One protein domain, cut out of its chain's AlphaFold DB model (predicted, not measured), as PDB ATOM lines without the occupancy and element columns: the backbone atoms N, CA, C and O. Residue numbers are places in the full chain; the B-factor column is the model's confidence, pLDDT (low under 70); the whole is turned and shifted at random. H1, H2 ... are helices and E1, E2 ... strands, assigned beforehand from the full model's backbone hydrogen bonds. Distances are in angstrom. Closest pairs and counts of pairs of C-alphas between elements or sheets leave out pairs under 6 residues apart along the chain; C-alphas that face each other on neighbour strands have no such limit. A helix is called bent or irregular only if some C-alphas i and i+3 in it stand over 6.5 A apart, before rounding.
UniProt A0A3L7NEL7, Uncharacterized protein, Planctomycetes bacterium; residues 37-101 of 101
ATOM      1  N   LEU A  37     102.648  88.048 143.899       94.75
ATOM      2  CA  LEU A  37     102.688  88.335 145.338       94.75
ATOM      3  C   LEU A  37     101.354  88.002 146.025       94.75
ATOM      4  O   LEU A  37     101.350  87.411 147.105       94.75
ATOM      5  N   LEU A  38     100.222  88.337 145.396       95.75
ATOM      6  CA  LEU A  38      98.892  88.008 145.918       95.75
ATOM      7  C   LEU A  38      98.710  86.492 146.095       95.75
ATOM      8  O   LEU A  38      98.216  86.041 147.132       95.75
ATOM      9  N   ASN A  39      99.134  85.706 145.105       95.94
ATOM     10  CA  ASN A  39      99.080  84.248 145.168       95.94
ATOM     11  C   ASN A  39      99.968  83.708 146.295       95.94
ATOM     12  O   ASN A  39      99.495  82.914 147.105       95.94
ATOM     13  N   ALA A  40     101.208  84.191 146.410       96.06
ATOM     14  CA  ALA A  40     102.128  83.760 147.461       96.06
ATOM     15  C   ALA A  40     101.602  84.069 148.878       96.06
ATOM     16  O   ALA A  40     101.702  83.233 149.778       96.06
ATOM     17  N   ILE A  41     100.984  85.237 149.071       97.12
ATOM     18  CA  ILE A  41     100.334  85.611 150.334       97.12
ATOM     19  C   ILE A  41      99.164  84.673 150.642       97.12
ATOM     20  O   ILE A  41      99.072  84.146 151.751       97.12
ATOM     21  N   ASN A  42      98.295  84.409 149.666       97.50
ATOM     22  CA  ASN A  42      97.166  83.498 149.854       97.50
ATOM     23  C   ASN A  42      97.608  82.052 150.136       97.50
ATOM     24  O   ASN A  42      96.960  81.370 150.932       97.50
ATOM     25  N   GLU A  43      98.720  81.592 149.564       97.56
ATOM     26  CA  GLU A  43      99.331  80.307 149.922       97.56
ATOM     27  C   GLU A  43      99.880  80.295 151.357       97.56
ATOM     28  O   GLU A  43      99.715  79.304 152.072       97.56
ATOM     29  N   ALA A  44     100.525  81.377 151.802       97.44
ATOM     30  CA  ALA A  44     101.021  81.491 153.175       97.44
ATOM     31  C   ALA A  44      99.871  81.488 154.197       97.44
ATOM     32  O   ALA A  44      99.973  80.824 155.229       97.44
ATOM     33  N   ILE A  45      98.753  82.152 153.881       97.50
ATOM     34  CA  ILE A  45      97.519  82.127 154.682       97.50
ATOM     35  C   ILE A  45      96.979  80.697 154.794       97.50
ATOM     36  O   ILE A  45      96.725  80.223 155.898       97.50
ATOM     37  N   GLN A  46      96.871  79.966 153.677       97.62
ATOM     38  CA  GLN A  46      96.413  78.568 153.686       97.62
ATOM     39  C   GLN A  46      97.304  77.651 154.536       97.62
ATOM     40  O   GLN A  46      96.818  76.705 155.154       97.62
ATOM     41  N   LYS A  47      98.609  77.939 154.588       97.38
ATOM     42  CA  LYS A  47      99.590  77.219 155.413       97.38
ATOM     43  C   LYS A  47      99.616  77.690 156.876       97.38
ATOM     44  O   LYS A  47     100.411  77.161 157.646       97.38
ATOM     45  N   ASN A  48      98.764  78.643 157.269       97.25
ATOM     46  CA  ASN A  48      98.763  79.299 158.585       97.25
ATOM     47  C   ASN A  48     100.128  79.914 158.951       97.25
ATOM     48  O   ASN A  48     100.542  79.887 160.106       97.25
ATOM     49  N   ALA A  49     100.842  80.438 157.951       96.75
ATOM     50  CA  ALA A  49     102.208  80.942 158.077       96.75
ATOM     51  C   ALA A  49     102.313  82.475 157.968       96.75
ATOM     52  O   ALA A  49     103.420  83.008 157.973       96.75
ATOM     53  N   LEU A  50     101.185  83.184 157.849       97.81
ATOM     54  CA  LEU A  50     101.147  84.643 157.751       97.81
ATOM     55  C   LEU A  50     100.566  85.267 159.021       97.81
ATOM     56  O   LEU A  50      99.500  84.869 159.497       97.81
ATOM     57  N   TYR A  51     101.252  86.291 159.517       98.06
ATOM     58  CA  TYR A  51     100.871  87.042 160.706       98.06
ATOM     59  C   TYR A  51     100.921  88.539 160.413       98.06
ATOM     60  O   TYR A  51     101.739  88.990 159.607       98.06
ATOM     61  N   THR A  52     100.057  89.306 161.075       97.69
ATOM     62  CA  THR A  52     100.161  90.767 161.087       97.69
ATOM     63  C   THR A  52     101.400  91.209 161.865       97.69
ATOM     64  O   THR A  52     101.988  90.426 162.615       97.69
ATOM     65  N   LEU A  53     101.791  92.478 161.734       96.75
ATOM     66  CA  LEU A  53     102.894  93.064 162.501       96.75
ATOM     67  C   LEU A  53     102.637  93.017 164.019       96.75
ATOM     68  O   LEU A  53     103.587  92.899 164.788       96.75
ATOM     69  N   SER A  54     101.372  93.001 164.455       96.56
ATOM     70  CA  SER A  54     100.991  92.735 165.856       96.56
ATOM     71  C   SER A  54     100.988  91.250 166.248       96.56
ATOM     72  O   SER A  54     100.561  90.904 167.348       96.56
ATOM     73  N   GLY A  55     101.423  90.350 165.363       96.94
ATOM     74  CA  GLY A  55     101.526  88.913 165.622       96.94
ATOM     75  C   GLY A  55     100.203  88.146 165.548       96.94
ATOM     76  O   GLY A  55     100.142  86.995 165.982       96.94
ATOM     77  N   ARG A  56      99.129  88.742 165.013       96.94
ATOM     78  CA  ARG A  56      97.840  88.047 164.864       96.94
ATOM     79  C   ARG A  56      97.843  87.172 163.609       96.94
ATOM     80  O   ARG A  56      98.290  87.642 162.567       96.94
ATOM     81  N   PRO A  57      97.342  85.924 163.664       97.44
ATOM     82  CA  PRO A  57      97.301  85.065 162.486       97.44
ATOM     83  C   PRO A  57      96.304  85.601 161.455       97.44
ATOM     84  O   PRO A  57      95.171  85.951 161.794       97.44
ATOM     85  N   VAL A  58      96.704  85.600 160.187       97.44
ATOM     86  CA  VAL A  58      95.812  85.906 159.066       97.44
ATOM     87  C   VAL A  58      95.150  84.608 158.613       97.44
ATOM     88  O   VAL A  58      95.829  83.675 158.197       97.44
ATOM     89  N   GLN A  59      93.820  84.538 158.704       95.06
ATOM     90  CA  GLN A  59      93.065  83.292 158.482       95.06
ATOM     91  C   GLN A  59      92.208  83.299 157.211       95.06
ATOM     92  O   GLN A  59      91.881  82.243 156.673       95.06
ATOM     93  N   LYS A  60      91.815  84.482 156.731       95.31
ATOM     94  CA  LYS A  60      90.975  84.633 155.539       95.31
ATOM     95  C   LYS A  60      91.867  84.953 154.345       95.31
ATOM     96  O   LYS A  60      92.765  85.777 154.463       95.31
ATOM     97  N   GLN A  61      91.599  84.339 153.196       96.25
ATOM     98  CA  GLN A  61      92.231  84.750 151.943       96.25
ATOM     99  C   GLN A  61      91.864  86.198 151.594       96.25
ATOM    100  O   GLN A  61      90.812  86.721 151.986       96.25
ATOM    101  N   VAL A  62      92.750  86.847 150.854       96.25
ATOM    102  CA  VAL A  62      92.648  88.257 150.489       96.25
ATOM    103  C   VAL A  62      92.364  88.408 149.003       96.25
ATOM    104  O   VAL A  62      92.789  87.589 148.187       96.25
ATOM    105  N   HIS A  63      91.651  89.477 148.658       95.38
ATOM    106  CA  HIS A  63      91.349  89.823 147.269       95.38
ATOM    107  C   HIS A  63      92.472  90.643 146.634       95.38
ATOM    108  O   HIS A  63      92.633  90.624 145.419       95.38
ATOM    109  N   GLY A  64      93.256  91.342 147.454       94.50
ATOM    110  CA  GLY A  64      94.379  92.162 147.023       94.50
ATOM    111  C   GLY A  64      95.237  92.593 148.206       94.50
ATOM    112  O   GLY A  64      94.920  92.307 149.365       94.50
ATOM    113  N   VAL A  65      96.333  93.280 147.901       95.81
ATOM    114  CA  VAL A  65      97.291  93.785 148.889       95.81
ATOM    115  C   VAL A  65      97.768  95.157 148.433       95.81
ATOM    116  O   VAL A  65      98.166  95.318 147.282       95.81
ATOM    117  N   LEU A  66      97.732  96.141 149.330       96.00
ATOM    118  CA  LEU A  66      98.370  97.438 149.127       96.00
ATOM    119  C   LEU A  66      99.785  97.399 149.693       96.00
ATOM    120  O   LEU A  66      99.978  97.230 150.891       96.00
ATOM    121  N   VAL A  67     100.776  97.574 148.836       96.19
ATOM    122  CA  VAL A  67     102.195  97.493 149.159       96.19
ATOM    123  C   VAL A  67     102.746  98.896 149.379       96.19
ATOM    124  O   VAL A  67     102.555  99.798 148.552       96.19
ATOM    125  N   ARG A  68     103.437  99.096 150.503       95.94
ATOM    126  CA  ARG A  68     104.175 100.335 150.767       95.94
ATOM    127  C   ARG A  68     105.286 100.514 149.735       95.94
ATOM    128  O   ARG A  68     105.860  99.543 149.261       95.94
ATOM    129  N   ARG A  69     105.604 101.760 149.374       93.69
ATOM    130  CA  ARG A  69     106.619 102.098 148.355       93.69
ATOM    131  C   ARG A  69     107.963 101.359 148.498       93.69
ATOM    132  O   ARG A  69     108.599 101.102 147.483       93.69
ATOM    133  N   ASP A  70     108.406 101.063 149.715       94.19
ATOM    134  CA  ASP A  70     109.662 100.350 149.993       94.19
ATOM    135  C   ASP A  70     109.547  98.817 149.906       94.19
ATOM    136  O   ASP A  70     110.535  98.125 150.113       94.19
ATOM    137  N   ASN A  71     108.365  98.292 149.570       94.25
ATOM    138  CA  ASN A  71     108.029  96.871 149.465       94.25
ATOM    139  C   ASN A  71     108.172  96.063 150.756       94.25
ATOM    140  O   ASN A  71     108.113  94.842 150.694       94.25
ATOM    141  N   SER A  72     108.309  96.702 151.919       95.50
ATOM    142  CA  SER A  72     108.526  95.963 153.165       95.50
ATOM    143  C   SER A  72     107.230  95.624 153.907       95.50
ATOM    144  O   SER A  72     107.212  94.692 154.702       95.50
ATOM    145  N   VAL A  73     106.142  96.375 153.683       97.19
ATOM    146  CA  VAL A  73     104.847  96.162 154.354       97.19
ATOM    147  C   VAL A  73     103.712  96.075 153.340       97.19
ATOM    148  O   VAL A  73     103.601  96.915 152.443       97.19
ATOM    149  N   GLY A  74     102.844  95.079 153.522       97.31
ATOM    150  CA  GLY A  74     101.598  94.908 152.781       97.31
ATOM    151  C   GLY A  74     100.377  95.116 153.674       97.31
ATOM    152  O   GLY A  74     100.328  94.603 154.785       97.31
ATOM    153  N   TYR A  75      99.369  95.832 153.188       96.94
ATOM    154  CA  TYR A  75      98.066  95.980 153.835       96.94
ATOM    155  C   TYR A  75      97.031  95.151 153.082       96.94
ATOM    156  O   TYR A  75      96.826  95.328 151.880       96.94
ATOM    157  N   LEU A  76      96.395  94.222 153.787       96.69
ATOM    158  CA  LEU A  76      95.490  93.240 153.201       96.69
ATOM    159  C   LEU A  76      94.148  93.868 152.804       96.69
ATOM    160  O   LEU A  76      93.617  94.728 153.513       96.69
ATOM    161  N   ILE A  77      93.583  93.409 151.685       95.44
ATOM    162  CA  ILE A  77      92.261  93.817 151.204       95.44
ATOM    163  C   ILE A  77      91.297  92.634 151.319       95.44
ATOM    164  O   ILE A  77      91.396  91.648 150.578       95.44
ATOM    165  N   HIS A  78      90.326  92.753 152.221       92.44
ATOM    166  CA  HIS A  78      89.215  91.811 152.345       92.44
ATOM    167  C   HIS A  78      87.935  92.473 151.864       92.44
ATOM    168  O   HIS A  78      87.649  93.595 152.260       92.44
ATOM    169  N   ASP A  79      87.174  91.779 151.016       88.19
ATOM    170  CA  ASP A  79      85.881  92.256 150.514       88.19
ATOM    171  C   ASP A  79      85.953  93.712 149.995       88.19
ATOM    172  O   ASP A  79      85.066  94.520 150.245       88.19
ATOM    173  N   PHE A  80      87.043  94.040 149.285       82.56
ATOM    174  CA  PHE A  80      87.347  95.370 148.730       82.56
ATOM    175  C   PHE A  80      87.596  96.492 149.760       82.56
ATOM    176  O   PHE A  80      87.650  97.664 149.394       82.56
ATOM    177  N   ILE A  81      87.819  96.151 151.034       87.81
ATOM    178  CA  ILE A  81      88.144  97.095 152.110       87.81
ATOM    179  C   ILE A  81      89.607  96.892 152.549       87.81
ATOM    180  O   ILE A  81      89.945  95.828 153.079       87.81
ATOM    181  N   PRO A  82      90.500  97.880 152.337       90.25
ATOM    182  CA  PRO A  82      91.879  97.809 152.810       90.25
ATOM    183  C   PRO A  82      91.969  98.080 154.318       90.25
ATOM    184  O   PRO A  82      91.474  99.095 154.814       90.25
ATOM    185  N   ALA A  83      92.669  97.213 155.049       90.62
ATOM    186  CA  ALA A  83      92.978  97.434 156.460       90.62
ATOM    187  C   ALA A  83      94.189  98.377 156.617       90.62
ATOM    188  O   ALA A  83      95.320  97.936 156.807       90.62
ATOM    189  N   LEU A  84      93.966  99.695 156.538       91.69
ATOM    190  CA  LEU A  84      95.017 100.715 156.708       91.69
ATOM    191  C   LEU A  84      95.254 101.073 158.180       91.69
ATOM    192  O   LEU A  84      95.115 102.223 158.598       91.69
ATOM    193  N   ILE A  85      95.640 100.076 158.968       93.94
ATOM    194  CA  ILE A  85      96.072 100.233 160.359       93.94
ATOM    195  C   ILE A  85      97.526  99.770 160.422       93.94
ATOM    196  O   ILE A  85      97.843  98.696 159.920       93.94
ATOM    197  N   GLY A  86      98.423 100.575 161.004       92.62
ATOM    198  CA  GLY A  86      99.870 100.312 160.961       92.62
ATOM    199  C   GLY A  86     100.252  98.911 161.444       92.62
ATOM    200  O   GLY A  86     101.039  98.226 160.803       92.62
ATOM    201  N   GLU A  87      99.606  98.474 162.516       94.75
ATOM    202  CA  GLU A  87      99.768  97.175 163.171       94.75
ATOM    203  C   GLU A  87      99.140  95.978 162.422       94.75
ATOM    204  O   GLU A  87      99.547  94.832 162.619       94.75
ATOM    205  N   GLU A  88      98.193  96.241 161.517       95.25
ATOM    206  CA  GLU A  88      97.524  95.219 160.695       95.25
ATOM    207  C   GLU A  88      98.233  94.936 159.372       95.25
ATOM    208  O   GLU A  88      97.809  94.060 158.617       95.25
ATOM    209  N   GLY A  89      99.316  95.661 159.084       96.69
ATOM    210  CA  GLY A  89     100.195  95.312 157.979       96.69
ATOM    211  C   GLY A  89     100.808  93.921 158.162       96.69
ATOM    212  O   GLY A  89     100.823  93.367 159.261       96.69
ATOM    213  N   VAL A  90     101.350  93.370 157.082       97.75
ATOM    214  CA  VAL A  90     102.151  92.142 157.075       97.75
ATOM    215  C   VAL A  90     103.548  92.443 156.544       97.75
ATOM    216  O   VAL A  90     103.702  93.282 155.655       97.75
ATOM    217  N   ASP A  91     104.556  91.760 157.083       97.31
ATOM    218  CA  ASP A  91     105.927  91.840 156.574       97.31
ATOM    219  C   ASP A  91     106.027  91.141 155.211       97.31
ATOM    220  O   ASP A  91     105.580  90.002 155.039       97.31
ATOM    221  N   LEU A  92     106.598  91.843 154.235       96.88
ATOM    222  CA  LEU A  92     106.772  91.351 152.873       96.88
ATOM    223  C   LEU A  92     108.173  90.805 152.589       96.88
ATOM    224  O   LEU A  92     108.354  90.164 151.552       96.88
ATOM    225  N   ALA A  93     109.134  90.962 153.506       94.75
ATOM    226  CA  ALA A  93     110.483  90.414 153.351       94.75
ATOM    227  C   ALA A  93     110.512  88.909 152.983       94.75
ATOM    228  O   ALA A  93     111.310  88.518 152.126       94.75
ATOM    229  N   PRO A  94     109.618  88.038 153.509       93.44
ATOM    230  CA  PRO A  94     109.576  86.628 153.107       93.44
ATOM    231  C   PRO A  94     109.201  86.380 151.632       93.44
ATOM    232  O   PRO A  94     109.436  85.284 151.121       93.44
ATOM    233  N   PHE A  95     108.622  87.369 150.942       90.81
ATOM    234  CA  PHE A  95     108.039  87.235 149.602       90.81
ATOM    235  C   PHE A  95     108.844  87.932 148.489       90.81
ATOM    236  O   PHE A  95     108.514  87.769 147.313       90.81
ATOM    237  N   GLU A  96     109.926  88.650 148.812       75.44
ATOM    238  CA  GLU A  96     110.737  89.414 147.841       75.44
ATOM    239  C   GLU A  96     111.270  88.570 146.666       75.44
ATOM    240  O   GLU A  96     111.503  89.080 145.569       75.44
ATOM    241  N   ARG A  97     111.412  87.251 146.847       64.19
ATOM    242  CA  ARG A  97     111.901  86.326 145.808       64.19
ATOM    243  C   ARG A  97     110.909  86.038 144.677       64.19
ATOM    244  O   ARG A  97     111.319  85.480 143.664       64.19
ATOM    245  N   VAL A  98     109.635  86.397 144.823       56.53
ATOM    246  CA  VAL A  98     108.570  86.000 143.881       56.53
ATOM    247  C   VAL A  98     108.504  86.909 142.635       56.53
ATOM    248  O   VAL A  98     107.850  86.564 141.660       56.53
ATOM    249  N   SER A  99     109.242  88.027 142.598       46.31
ATOM    250  CA  SER A  99     109.149  89.037 141.520       46.31
ATOM    251  C   SER A  99     110.169  88.901 140.367       46.31
ATOM    252  O   SER A  99     110.269  89.811 139.547       46.31
ATOM    253  N   LEU A 100     110.953  87.815 140.287       37.25
ATOM    254  CA  LEU A 100     112.058  87.658 139.312       37.25
ATOM    255  C   LEU A 100     111.856  86.543 138.264       37.25
ATOM    256  O   LEU A 100     112.836  86.003 137.754       37.25
ATOM    257  N   SER A 101     110.619  86.164 137.932       34.25
ATOM    258  CA  SER A 101     110.336  85.127 136.914       34.25
ATOM    259  C   SER A 101     109.522  85.650 135.737       34.25
ATOM    260  O   SER A 101     108.501  86.328 135.978       34.25
TER     261      SER A 101
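This is residues 37 to 101 of the 101 residues of an uncharacterized protein of Planctomycetes bacterium (UniProt A0A3L7NEL7). A two-stranded hairpin, E1 and E2, and the helix H1 form two sides of a small rounded body, with the first half of H1 towards the hairpin, long stretches without named elements round them, and the short, irregular helix H2 beside the start of H1. The long stretch after E2 folds back along the hairpin, paired briefly with E2 at residues 81 to 82 and again at residues 90 to 91. The printed part has 65 residues, with two named helices and two named strands in the order H1, E1, E2, H2; the sheet order is E1 - E2, antiparallel. The class is mixed, helices and strands, though under half of the residues, 28 of 65, are in named elements. The whole is compact, with a radius of gyration of the C-alphas of 10.8 A and spans of 29 by 26 by 23 A.

H1, residues 37 to 46, touches H2, residues 93 to 99, with 6 pairs of C-alphas within 8 A; the closest C-alphas are those of Leu 37 and Val 98, 6.5 A apart. The two helices run opposite ways at a steep tilt of 49 degrees. The closest C-alphas of H1 and E1, residues 64 to 68, are those of Leu 38 and Gly 64, 6.2 A apart. E1 and E2, residues 73 to 78, form a hairpin of antiparallel neighbour strands, with 155 degrees between their directions. N 66 and O 75 are within hydrogen-bond range at 2.8 A, and N 77 and O 64 at 2.9 A. H1 and E2 are apart, as are E1 and H2. Residues 77 to 78 of E2 pair antiparallel with residues 81 to 82, and residues 73 to 74 of E2 with residues 90 to 91. In H1 every O i to N i+4 pair is within hydrogen-bond range; in H2 0 of 3 are, and 1 of 4 O i to N i+3 pairs is.

H1 begins at C-alpha 37, at (102.688, 88.335, 145.338), and is 14.3 A from first to last C-alpha. E1 is 13.3 A long, and E2, 16.4 A long, ends at C-alpha 78, at (89.215, 91.811, 152.345). H2 is 12.0 A long and ends at C-alpha 99, at (109.149, 89.037, 141.520); it is irregular, with C-alphas 94 and 97 7.7 A apart.

The two C-alphas farthest apart are those of Ser 54 and Ser 101, at 31.4 A. The printed part has no cut. The links from H1 to E1, 17 residues, and from E2 to H2, 14 residues, are long; the link from E1 to E2 is tight. The mean pLDDT of the printed part is 91.3, and residues 97 to 101, which run to the chain's last residue, are under 70.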